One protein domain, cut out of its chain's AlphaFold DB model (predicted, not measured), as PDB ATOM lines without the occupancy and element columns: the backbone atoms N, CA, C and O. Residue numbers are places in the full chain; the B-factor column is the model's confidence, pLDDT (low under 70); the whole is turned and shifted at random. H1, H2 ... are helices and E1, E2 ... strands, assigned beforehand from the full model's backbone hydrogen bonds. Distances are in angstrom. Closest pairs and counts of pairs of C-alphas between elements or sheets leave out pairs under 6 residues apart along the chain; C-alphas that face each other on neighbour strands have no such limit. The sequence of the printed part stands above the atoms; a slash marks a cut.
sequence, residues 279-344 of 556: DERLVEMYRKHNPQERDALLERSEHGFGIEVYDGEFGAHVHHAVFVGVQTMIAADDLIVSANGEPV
ATOM      1  N   ASP A 279      16.035 -22.688   7.247       45.91
ATOM      2  CA  ASP A 279      16.099 -21.728   6.148       45.91
ATOM      3  C   ASP A 279      14.727 -21.466   5.499       45.91
ATOM      4  O   ASP A 279      14.355 -20.313   5.300       45.91
ATOM      5  N   GLU A 280      13.890 -22.491   5.289       46.03
ATOM      6  CA  GLU A 280      12.529 -22.311   4.740       46.03
ATOM      7  C   GLU A 280      11.630 -21.470   5.661       46.03
ATOM      8  O   GLU A 280      10.779 -20.703   5.208       46.03
ATOM      9  N   ARG A 281      11.828 -21.588   6.980       52.19
ATOM     10  CA  ARG A 281      11.064 -20.832   7.984       52.19
ATOM     11  C   ARG A 281      11.473 -19.357   8.040       52.19
ATOM     12  O   ARG A 281      10.631 -18.509   8.335       52.19
ATOM     13  N   LEU A 282      12.745 -19.066   7.765       49.09
ATOM     14  CA  LEU A 282      13.274 -17.705   7.645       49.09
ATOM     15  C   LEU A 282      12.741 -17.018   6.386       49.09
ATOM     16  O   LEU A 282      12.284 -15.882   6.483       49.09
ATOM     17  N   VAL A 283      12.708 -17.726   5.253       51.41
ATOM     18  CA  VAL A 283      12.130 -17.224   3.993       51.41
ATOM     19  C   VAL A 283      10.638 -16.906   4.158       51.41
ATOM     20  O   VAL A 283      10.187 -15.826   3.792       51.41
ATOM     21  N   GLU A 284       9.860 -17.788   4.791       57.59
ATOM     22  CA  GLU A 284       8.418 -17.573   5.000       57.59
ATOM     23  C   GLU A 284       8.118 -16.425   5.988       57.59
ATOM     24  O   GLU A 284       7.193 -15.638   5.773       57.59
ATOM     25  N   MET A 285       8.914 -16.284   7.057       49.41
ATOM     26  CA  MET A 285       8.824 -15.128   7.959       49.41
ATOM     27  C   MET A 285       9.194 -13.823   7.253       49.41
ATOM     28  O   MET A 285       8.509 -12.820   7.447       49.41
ATOM     29  N   TYR A 286      10.252 -13.830   6.444       53.75
ATOM     30  CA  TYR A 286      10.691 -12.660   5.690       53.75
ATOM     31  C   TYR A 286       9.626 -12.223   4.675       53.75
ATOM     32  O   TYR A 286       9.224 -11.060   4.696       53.75
ATOM     33  N   ARG A 287       9.057 -13.158   3.899       61.72
ATOM     34  CA  ARG A 287       7.946 -12.904   2.959       61.72
ATOM     35  C   ARG A 287       6.721 -12.294   3.629       61.72
ATOM     36  O   ARG A 287       6.133 -11.344   3.123       61.72
ATOM     37  N   LYS A 288       6.352 -12.791   4.815       65.81
ATOM     38  CA  LYS A 288       5.214 -12.259   5.584       65.81
ATOM     39  C   LYS A 288       5.403 -10.790   5.990       65.81
ATOM     40  O   LYS A 288       4.413 -10.082   6.170       65.81
ATOM     41  N   HIS A 289       6.647 -10.350   6.159       61.12
ATOM     42  CA  HIS A 289       6.985  -8.981   6.542       61.12
ATOM     43  C   HIS A 289       7.377  -8.086   5.355       61.12
ATOM     44  O   HIS A 289       7.434  -6.872   5.534       61.12
ATOM     45  N   ASN A 290       7.561  -8.653   4.158       57.78
ATOM     46  CA  ASN A 290       7.926  -7.943   2.932       57.78
ATOM     47  C   ASN A 290       6.957  -8.321   1.791       57.78
ATOM     48  O   ASN A 290       7.320  -9.083   0.898       57.78
ATOM     49  N   PRO A 291       5.716  -7.791   1.784       62.94
ATOM     50  CA  PRO A 291       4.675  -8.166   0.814       62.94
ATOM     51  C   PRO A 291       4.980  -7.749  -0.636       62.94
ATOM     52  O   PRO A 291       4.185  -8.019  -1.528       62.94
ATOM     53  N   GLN A 292       6.101  -7.060  -0.857       77.56
ATOM     54  CA  GLN A 292       6.586  -6.633  -2.168       77.56
ATOM     55  C   GLN A 292       7.537  -7.660  -2.811       77.56
ATOM     56  O   GLN A 292       7.952  -7.459  -3.948       77.56
ATOM     57  N   GLU A 293       7.882  -8.750  -2.112       80.25
ATOM     58  CA  GLU A 293       8.652  -9.847  -2.704       80.25
ATOM     59  C   GLU A 293       7.817 -10.543  -3.788       80.25
ATOM     60  O   GLU A 293       6.669 -10.931  -3.563       80.25
ATOM     61  N   ARG A 294       8.412 -10.698  -4.972       86.56
ATOM     62  CA  ARG A 294       7.810 -11.373  -6.122       86.56
ATOM     63  C   ARG A 294       8.741 -12.472  -6.615       86.56
ATOM     64  O   ARG A 294       9.944 -12.253  -6.734       86.56
ATOM     65  N   ASP A 295       8.171 -13.627  -6.937       86.56
ATOM     66  CA  ASP A 295       8.894 -14.699  -7.615       86.56
ATOM     67  C   ASP A 295       8.846 -14.437  -9.132       86.56
ATOM     68  O   ASP A 295       7.775 -14.213  -9.699       86.56
ATOM     69  N   ALA A 296      10.002 -14.462  -9.799       83.06
ATOM     70  CA  ALA A 296      10.103 -14.385 -11.255       83.06
ATOM     71  C   ALA A 296      10.630 -15.719 -11.796       83.06
ATOM     72  O   ALA A 296      11.753 -16.120 -11.491       83.06
ATOM     73  N   LEU A 297       9.819 -16.413 -12.600       83.94
ATOM     74  CA  LEU A 297      10.262 -17.613 -13.305       83.94
ATOM     75  C   LEU A 297      10.958 -17.198 -14.604       83.94
ATOM     76  O   LEU A 297      10.333 -16.625 -15.493       83.94
ATOM     77  N   LEU A 298      12.256 -17.482 -14.699       81.56
ATOM     78  CA  LEU A 298      13.061 -17.170 -15.876       81.56
ATOM     79  C   LEU A 298      13.266 -18.428 -16.712       81.56
ATOM     80  O   LEU A 298      14.067 -19.299 -16.368       81.56
ATOM     81  N   GLU A 299      12.546 -18.519 -17.824       78.19
ATOM     82  CA  GLU A 299      12.767 -19.578 -18.800       78.19
ATOM     83  C   GLU A 299      13.939 -19.206 -19.711       78.19
ATOM     84  O   GLU A 299      14.023 -18.105 -20.261       78.19
ATOM     85  N   ARG A 300      14.887 -20.134 -19.859       66.31
ATOM     86  CA  ARG A 300      16.023 -19.948 -20.758       66.31
ATOM     87  C   ARG A 300      15.519 -20.017 -22.200       66.31
ATOM     88  O   ARG A 300      15.148 -21.091 -22.661       66.31
ATOM     89  N   SER A 301      15.543 -18.891 -22.911       74.00
ATOM     90  CA  SER A 301      15.324 -18.893 -24.360       74.00
ATOM     91  C   SER A 301      16.498 -19.567 -25.083       74.00
ATOM     92  O   SER A 301      17.575 -19.748 -24.504       74.00
ATOM     93  N   GLU A 302      16.334 -19.892 -26.369       71.56
ATOM     94  CA  GLU A 302      17.435 -20.383 -27.220       71.56
ATOM     95  C   GLU A 302      18.631 -19.410 -27.254       71.56
ATOM     96  O   GLU A 302      19.769 -19.820 -27.475       71.56
ATOM     97  N   HIS A 303      18.386 -18.130 -26.962       71.12
ATOM     98  CA  HIS A 303      19.389 -17.066 -26.898       71.12
ATOM     99  C   HIS A 303      19.857 -16.742 -25.469       71.12
ATOM    100  O   HIS A 303      20.760 -15.928 -25.285       71.12
ATOM    101  N   GLY A 304      19.282 -17.400 -24.460       73.69
ATOM    102  CA  GLY A 304      19.552 -17.158 -23.048       73.69
ATOM    103  C   GLY A 304      18.941 -15.864 -22.500       73.69
ATOM    104  O   GLY A 304      18.314 -15.070 -23.200       73.69
ATOM    105  N   PHE A 305      19.138 -15.661 -21.201       80.62
ATOM    106  CA  PHE A 305      18.943 -14.382 -20.525       80.62
ATOM    107  C   PHE A 305      20.231 -14.035 -19.778       80.62
ATOM    108  O   PHE A 305      20.984 -14.930 -19.382       80.62
ATOM    109  N   GLY A 306      20.492 -12.744 -19.595       84.06
ATOM    110  CA  GLY A 306      21.633 -12.256 -18.830       84.06
ATOM    111  C   GLY A 306      21.156 -11.319 -17.736       84.06
ATOM    112  O   GLY A 306      20.562 -10.292 -18.041       84.06
ATOM    113  N   ILE A 307      21.419 -11.657 -16.477       84.50
ATOM    114  CA  ILE A 307      21.234 -10.738 -15.353       84.50
ATOM    115  C   ILE A 307      22.615 -10.477 -14.772       84.50
ATOM    116  O   ILE A 307      23.274 -11.389 -14.274       84.50
ATOM    117  N   GLU A 308      23.057  -9.235 -14.879       83.25
ATOM    118  CA  GLU A 308      24.229  -8.740 -14.184       83.25
ATOM    119  C   GLU A 308      23.789  -8.214 -12.823       83.25
ATOM    120  O   GLU A 308      22.835  -7.440 -12.723       83.25
ATOM    121  N   VAL A 309      24.490  -8.642 -11.778       88.25
ATOM    122  CA  VAL A 309      24.198  -8.264 -10.398       88.25
ATOM    123  C   VAL A 309      25.406  -7.575  -9.789       88.25
ATOM    124  O   VAL A 309      26.546  -7.928 -10.091       88.25
ATOM    125  N   TYR A 310      25.162  -6.611  -8.913       84.19
ATOM    126  CA  TYR A 310      26.185  -5.999  -8.082       84.19
ATOM    127  C   TYR A 310      25.899  -6.268  -6.606       84.19
ATOM    128  O   TYR A 310      24.758  -6.470  -6.196       84.19
ATOM    129  N   ASP A 311      26.961  -6.294  -5.808       85.38
ATOM    130  CA  ASP A 311      26.865  -6.450  -4.360       85.38
ATOM    131  C   ASP A 311      26.527  -5.090  -3.730       85.38
ATOM    132  O   ASP A 311      27.336  -4.156  -3.779       85.38
ATOM    133  N   GLY A 312      25.306  -4.951  -3.217       78.25
ATOM    134  CA  GLY A 312      24.845  -3.780  -2.476       78.25
ATOM    135  C   GLY A 312      24.825  -4.032  -0.971       78.25
ATOM    136  O   GLY A 312      24.978  -5.154  -0.499       78.25
ATOM    137  N   GLU A 313      24.592  -2.976  -0.188       76.69
ATOM    138  CA  GLU A 313      24.628  -3.023   1.286       76.69
ATOM    139  C   GLU A 313      23.675  -4.074   1.893       76.69
ATOM    140  O   GLU A 313      23.905  -4.557   3.002       76.69
ATOM    141  N   PHE A 314      22.640  -4.475   1.146       75.31
ATOM    142  CA  PHE A 314      21.602  -5.405   1.590       75.31
ATOM    143  C   PHE A 314      21.497  -6.693   0.752       75.31
ATOM    144  O   PHE A 314      20.563  -7.465   0.968       75.31
ATOM    145  N   GLY A 315      22.448  -6.961  -0.155       84.06
ATOM    146  CA  GLY A 315      22.499  -8.190  -0.958       84.06
ATOM    147  C   GLY A 315      22.774  -7.953  -2.446       84.06
ATOM    148  O   GLY A 315      23.269  -6.903  -2.840       84.06
ATOM    149  N   ALA A 316      22.469  -8.946  -3.285       88.62
ATOM    150  CA  ALA A 316      22.658  -8.846  -4.731       88.62
ATOM    151  C   ALA A 316      21.572  -7.971  -5.368       88.62
ATOM    152  O   ALA A 316      20.406  -8.360  -5.383       88.62
ATOM    153  N   HIS A 317      21.947  -6.835  -5.944       90.06
ATOM    154  CA  HIS A 317      21.041  -5.986  -6.713       90.06
ATOM    155  C   HIS A 317      21.248  -6.190  -8.208       90.06
ATOM    156  O   HIS A 317      22.375  -6.380  -8.667       90.06
ATOM    157  N   VAL A 318      20.177  -6.123  -8.990       89.19
ATOM    158  CA  VAL A 318      20.261  -6.174 -10.451       89.19
ATOM    159  C   VAL A 318      20.938  -4.900 -10.958       89.19
ATOM    160  O   VAL A 318      20.403  -3.807 -10.821       89.19
ATOM    161  N   HIS A 319      22.110  -5.026 -11.574       85.19
ATOM    162  CA  HIS A 319      22.749  -3.921 -12.290       85.19
ATOM    163  C   HIS A 319      22.060  -3.700 -13.638       85.19
ATOM    164  O   HIS A 319      21.645  -2.596 -13.986       85.19
ATOM    165  N   HIS A 320      21.938  -4.786 -14.398       82.69
ATOM    166  CA  HIS A 320      21.429  -4.773 -15.756       82.69
ATOM    167  C   HIS A 320      20.819  -6.132 -16.082       82.69
ATOM    168  O   HIS A 320      21.386  -7.170 -15.744       82.69
ATOM    169  N   ALA A 321      19.675  -6.142 -16.758       81.50
ATOM    170  CA  ALA A 321      19.009  -7.368 -17.161       81.50
ATOM    171  C   ALA A 321      18.678  -7.320 -18.657       81.50
ATOM    172  O   ALA A 321      18.048  -6.382 -19.142       81.50
ATOM    173  N   VAL A 322      19.133  -8.333 -19.390       75.94
ATOM    174  CA  VAL A 322      18.881  -8.522 -20.819       75.94
ATOM    175  C   VAL A 322      18.053  -9.780 -20.989       75.94
ATOM    176  O   VAL A 322      18.524 -10.893 -20.735       75.94
ATOM    177  N   PHE A 323      16.830  -9.598 -21.470       74.00
ATOM    178  CA  PHE A 323      15.943 -10.694 -21.821       74.00
ATOM    179  C   PHE A 323      15.726 -10.691 -23.329       74.00
ATOM    180  O   PHE A 323      15.221  -9.722 -23.895       74.00
ATOM    181  N   VAL A 324      16.117 -11.777 -23.993       59.50
ATOM    182  CA  VAL A 324      15.833 -11.970 -25.417       59.50
ATOM    183  C   VAL A 324      14.561 -12.802 -25.530       59.50
ATOM    184  O   VAL A 324      14.570 -13.994 -25.226       59.50
ATOM    185  N   GLY A 325      13.465 -12.164 -25.951       51.53
ATOM    186  CA  GLY A 325      12.191 -12.836 -26.240       51.53
ATOM    187  C   GLY A 325      11.306 -13.153 -25.028       51.53
ATOM    188  O   GLY A 325      10.271 -13.784 -25.203       51.53
ATOM    189  N   VAL A 326      11.675 -12.707 -23.823       58.16
ATOM    190  CA  VAL A 326      10.862 -12.863 -22.607       58.16
ATOM    191  C   VAL A 326      10.689 -11.490 -21.964       58.16
ATOM    192  O   VAL A 326      11.674 -10.849 -21.610       58.16
ATOM    193  N   GLN A 327       9.453 -11.019 -21.811       57.81
ATOM    194  CA  GLN A 327       9.186  -9.869 -20.948       57.81
ATOM    195  C   GLN A 327       9.231 -10.352 -19.502       57.81
ATOM    196  O   GLN A 327       8.459 -11.221 -19.109       57.81
ATOM    197  N   THR A 328      10.149  -9.806 -18.711       68.44
ATOM    198  CA  THR A 328      10.171 -10.047 -17.269       68.44
ATOM    199  C   THR A 328      10.059  -8.714 -16.547       68.44
ATOM    200  O   THR A 328      10.466  -7.675 -17.064       68.44
ATOM    201  N   MET A 329       9.498  -8.747 -15.340       78.56
ATOM    202  CA  MET A 329       9.358  -7.569 -14.483       78.56
ATOM    203  C   MET A 329      10.633  -7.251 -13.687       78.56
ATOM    204  O   MET A 329      10.561  -6.488 -12.730       78.56
ATOM    205  N   ILE A 330      11.779  -7.855 -14.020       85.06
ATOM    206  CA  ILE A 330      13.030  -7.623 -13.291       85.06
ATOM    207  C   ILE A 330      13.616  -6.283 -13.741       85.06
ATOM    208  O   ILE A 330      14.023  -6.131 -14.895       85.06
ATOM    209  N   ALA A 331      13.651  -5.320 -12.825       86.75
ATOM    210  CA  ALA A 331      14.170  -3.980 -13.065       86.75
ATOM    211  C   ALA A 331      15.600  -3.826 -12.526       86.75
ATOM    212  O   ALA A 331      16.056  -4.603 -11.689       86.75
ATOM    213  N   ALA A 332      16.307  -2.797 -12.998       87.00
ATOM    214  CA  ALA A 332      17.543  -2.370 -12.351       87.00
ATOM    215  C   ALA A 332      17.266  -1.988 -10.886       87.00
ATOM    216  O   ALA A 332      16.206  -1.448 -10.573       87.00
ATOM    217  N   ASP A 333      18.231  -2.281 -10.020       88.06
ATOM    218  CA  ASP A 333      18.210  -2.131  -8.561       88.06
ATOM    219  C   ASP A 333      17.265  -3.070  -7.788       88.06
ATOM    220  O   ASP A 333      17.282  -3.049  -6.551       88.06
ATOM    221  N   ASP A 334      16.530  -3.962  -8.466       91.12
ATOM    222  CA  ASP A 334      15.786  -5.036  -7.798       91.12
ATOM    223  C   ASP A 334      16.743  -5.889  -6.948       91.12
ATOM    224  O   ASP A 334      17.789  -6.342  -7.418       91.12
ATOM    225  N   LEU A 335      16.377  -6.123  -5.686       91.88
ATOM    226  CA  LEU A 335      17.128  -6.982  -4.773       91.88
ATOM    227  C   LEU A 335      16.769  -8.452  -5.021       91.88
ATOM    228  O   LEU A 335      15.618  -8.862  -4.858       91.88
ATOM    229  N   ILE A 336      17.767  -9.271  -5.344       91.56
ATOM    230  CA  ILE A 336      17.616 -10.718  -5.481       91.56
ATOM    231  C   ILE A 336      17.808 -11.352  -4.107       91.56
ATOM    232  O   ILE A 336      18.925 -11.532  -3.627       91.56
ATOM    233  N   VAL A 337      16.694 -11.716  -3.476       88.06
ATOM    234  CA  VAL A 337      16.692 -12.343  -2.145       88.06
ATOM    235  C   VAL A 337      17.072 -13.830  -2.227       88.06
ATOM    236  O   VAL A 337      17.768 -14.353  -1.356       88.06
ATOM    237  N   SER A 338      16.646 -14.523  -3.288       88.19
ATOM    238  CA  SER A 338      16.976 -15.931  -3.533       88.19
ATOM    239  C   SER A 338      17.003 -16.265  -5.026       88.19
ATOM    240  O   SER A 338      16.320 -15.623  -5.823       88.19
ATOM    241  N   ALA A 339      17.788 -17.274  -5.402       88.12
ATOM    242  CA  ALA A 339      17.850 -17.824  -6.751       88.12
ATOM    243  C   ALA A 339      17.726 -19.349  -6.667       88.12
ATOM    244  O   ALA A 339      18.454 -19.996  -5.918       88.12
ATOM    245  N   ASN A 340      16.781 -19.931  -7.413       84.81
ATOM    246  CA  ASN A 340      16.479 -21.371  -7.377       84.81
ATOM    247  C   ASN A 340      16.210 -21.922  -5.959       84.81
ATOM    248  O   ASN A 340      16.547 -23.063  -5.652       84.81
ATOM    249  N   GLY A 341      15.601 -21.106  -5.091       82.81
ATOM    250  CA  GLY A 341      15.297 -21.468  -3.703       82.81
ATOM    251  C   GLY A 341      16.478 -21.355  -2.734       82.81
ATOM    252  O   GLY A 341      16.285 -21.563  -1.536       82.81
ATOM    253  N   GLU A 342      17.671 -20.990  -3.208       83.62
ATOM    254  CA  GLU A 342      18.829 -20.724  -2.353       83.62
ATOM    255  C   GLU A 342      18.971 -19.217  -2.090       83.62
ATOM    256  O   GLU A 342      18.857 -18.416  -3.023       83.62
ATOM    257  N   PRO A 343      19.205 -18.789  -0.834       81.19
ATOM    258  CA  PRO A 343      19.381 -17.377  -0.521       81.19
ATOM    259  C   PRO A 343      20.646 -16.841  -1.195       81.19
ATOM    260  O   PRO A 343      21.728 -17.420  -1.064       81.19
ATOM    261  N   VAL A 344      20.530 -15.702  -1.877       81.56
ATOM    262  CA  VAL A 344      21.689 -15.047  -2.492       81.56
ATOM    263  C   VAL A 344      22.375 -14.205  -1.422       81.56
ATOM    264  O   VAL A 344      22.070 -13.036  -1.212       81.56
TER     265      VAL A 344
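This is residues 279 to 344 of the 556 residues of an uncharacterized protein of Hondaea fermentalgiana (UniProt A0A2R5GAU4). A long, two-stranded hairpin, E1 and E2, forms one slanting side of the domain, and a single helix, H1, is set off at one end of the long axis. An extended link runs from H1 to the far end, where E1 begins, and after E2 the last stretch folds back, pairs briefly with E2 and closes in a small turn; residues 287 to 292 stick out. The printed part has 66 residues with one named helix and two named strands, in the order H1, E1, E2; the sheet, in the order E1 - E2, is antiparallel. The class is mixed, helices and strands, with under half of the residues, 28 of 66, in named elements. The whole is elongated, spanning 36 by 23 by 18 A, and only just compact, close to loose, with a radius of gyration of the C-alphas of 12.8 A.

E1 is residues 305 to 312, 21.7 A from first to last C-alpha, and begins with C-alpha 305 at (18.943, -14.382, -20.525). E2 is residues 315 to 323, 22.0 A long, and ends with C-alpha 323 at (15.943, -10.694, -21.821). H1 is residues 279 to 289, 15.7 A long, and begins with C-alpha 279 at (16.099, -21.728, 6.148).

E1 and E2 form a hairpin with a tight link of 2 residues, antiparallel, with 157 degrees between their directions. The C-alphas of Ile 307 and Ala 321 face each other at 4.4 A. N 306 and O 322 are within hydrogen-bond range at 2.9 A, as are N 317 and O 310 at 2.8 A. E2 bends by 61 degrees at His 320. Residues 316 to 317 of E2 also pair, antiparallel, with residues 335 to 336. Residues 338 to 339 pair, antiparallel, with residues 342 to 343. H1 and E2 are apart. In H1 every O i to N i+4 pair is within hydrogen-bond range.

The two C-alphas farthest apart are those of His 289 and Glu 302, at 37.1 A, while the first and last printed C-alphas, Asp 279 and Val 344, are 12.3 A apart. The printed part has no cut. The link from H1 to E1, with 15 residues, is long, and residues 324 to 344, 21 residues, hold no named element. Residues 287 to 292, of which 287 to 289 belong to H1, stand free. The mean pLDDT of the printed part is 75.4; it is under 70 in residues 279 to 291, residue 300 and residues 324 to 328, and the mean of H1 is 54.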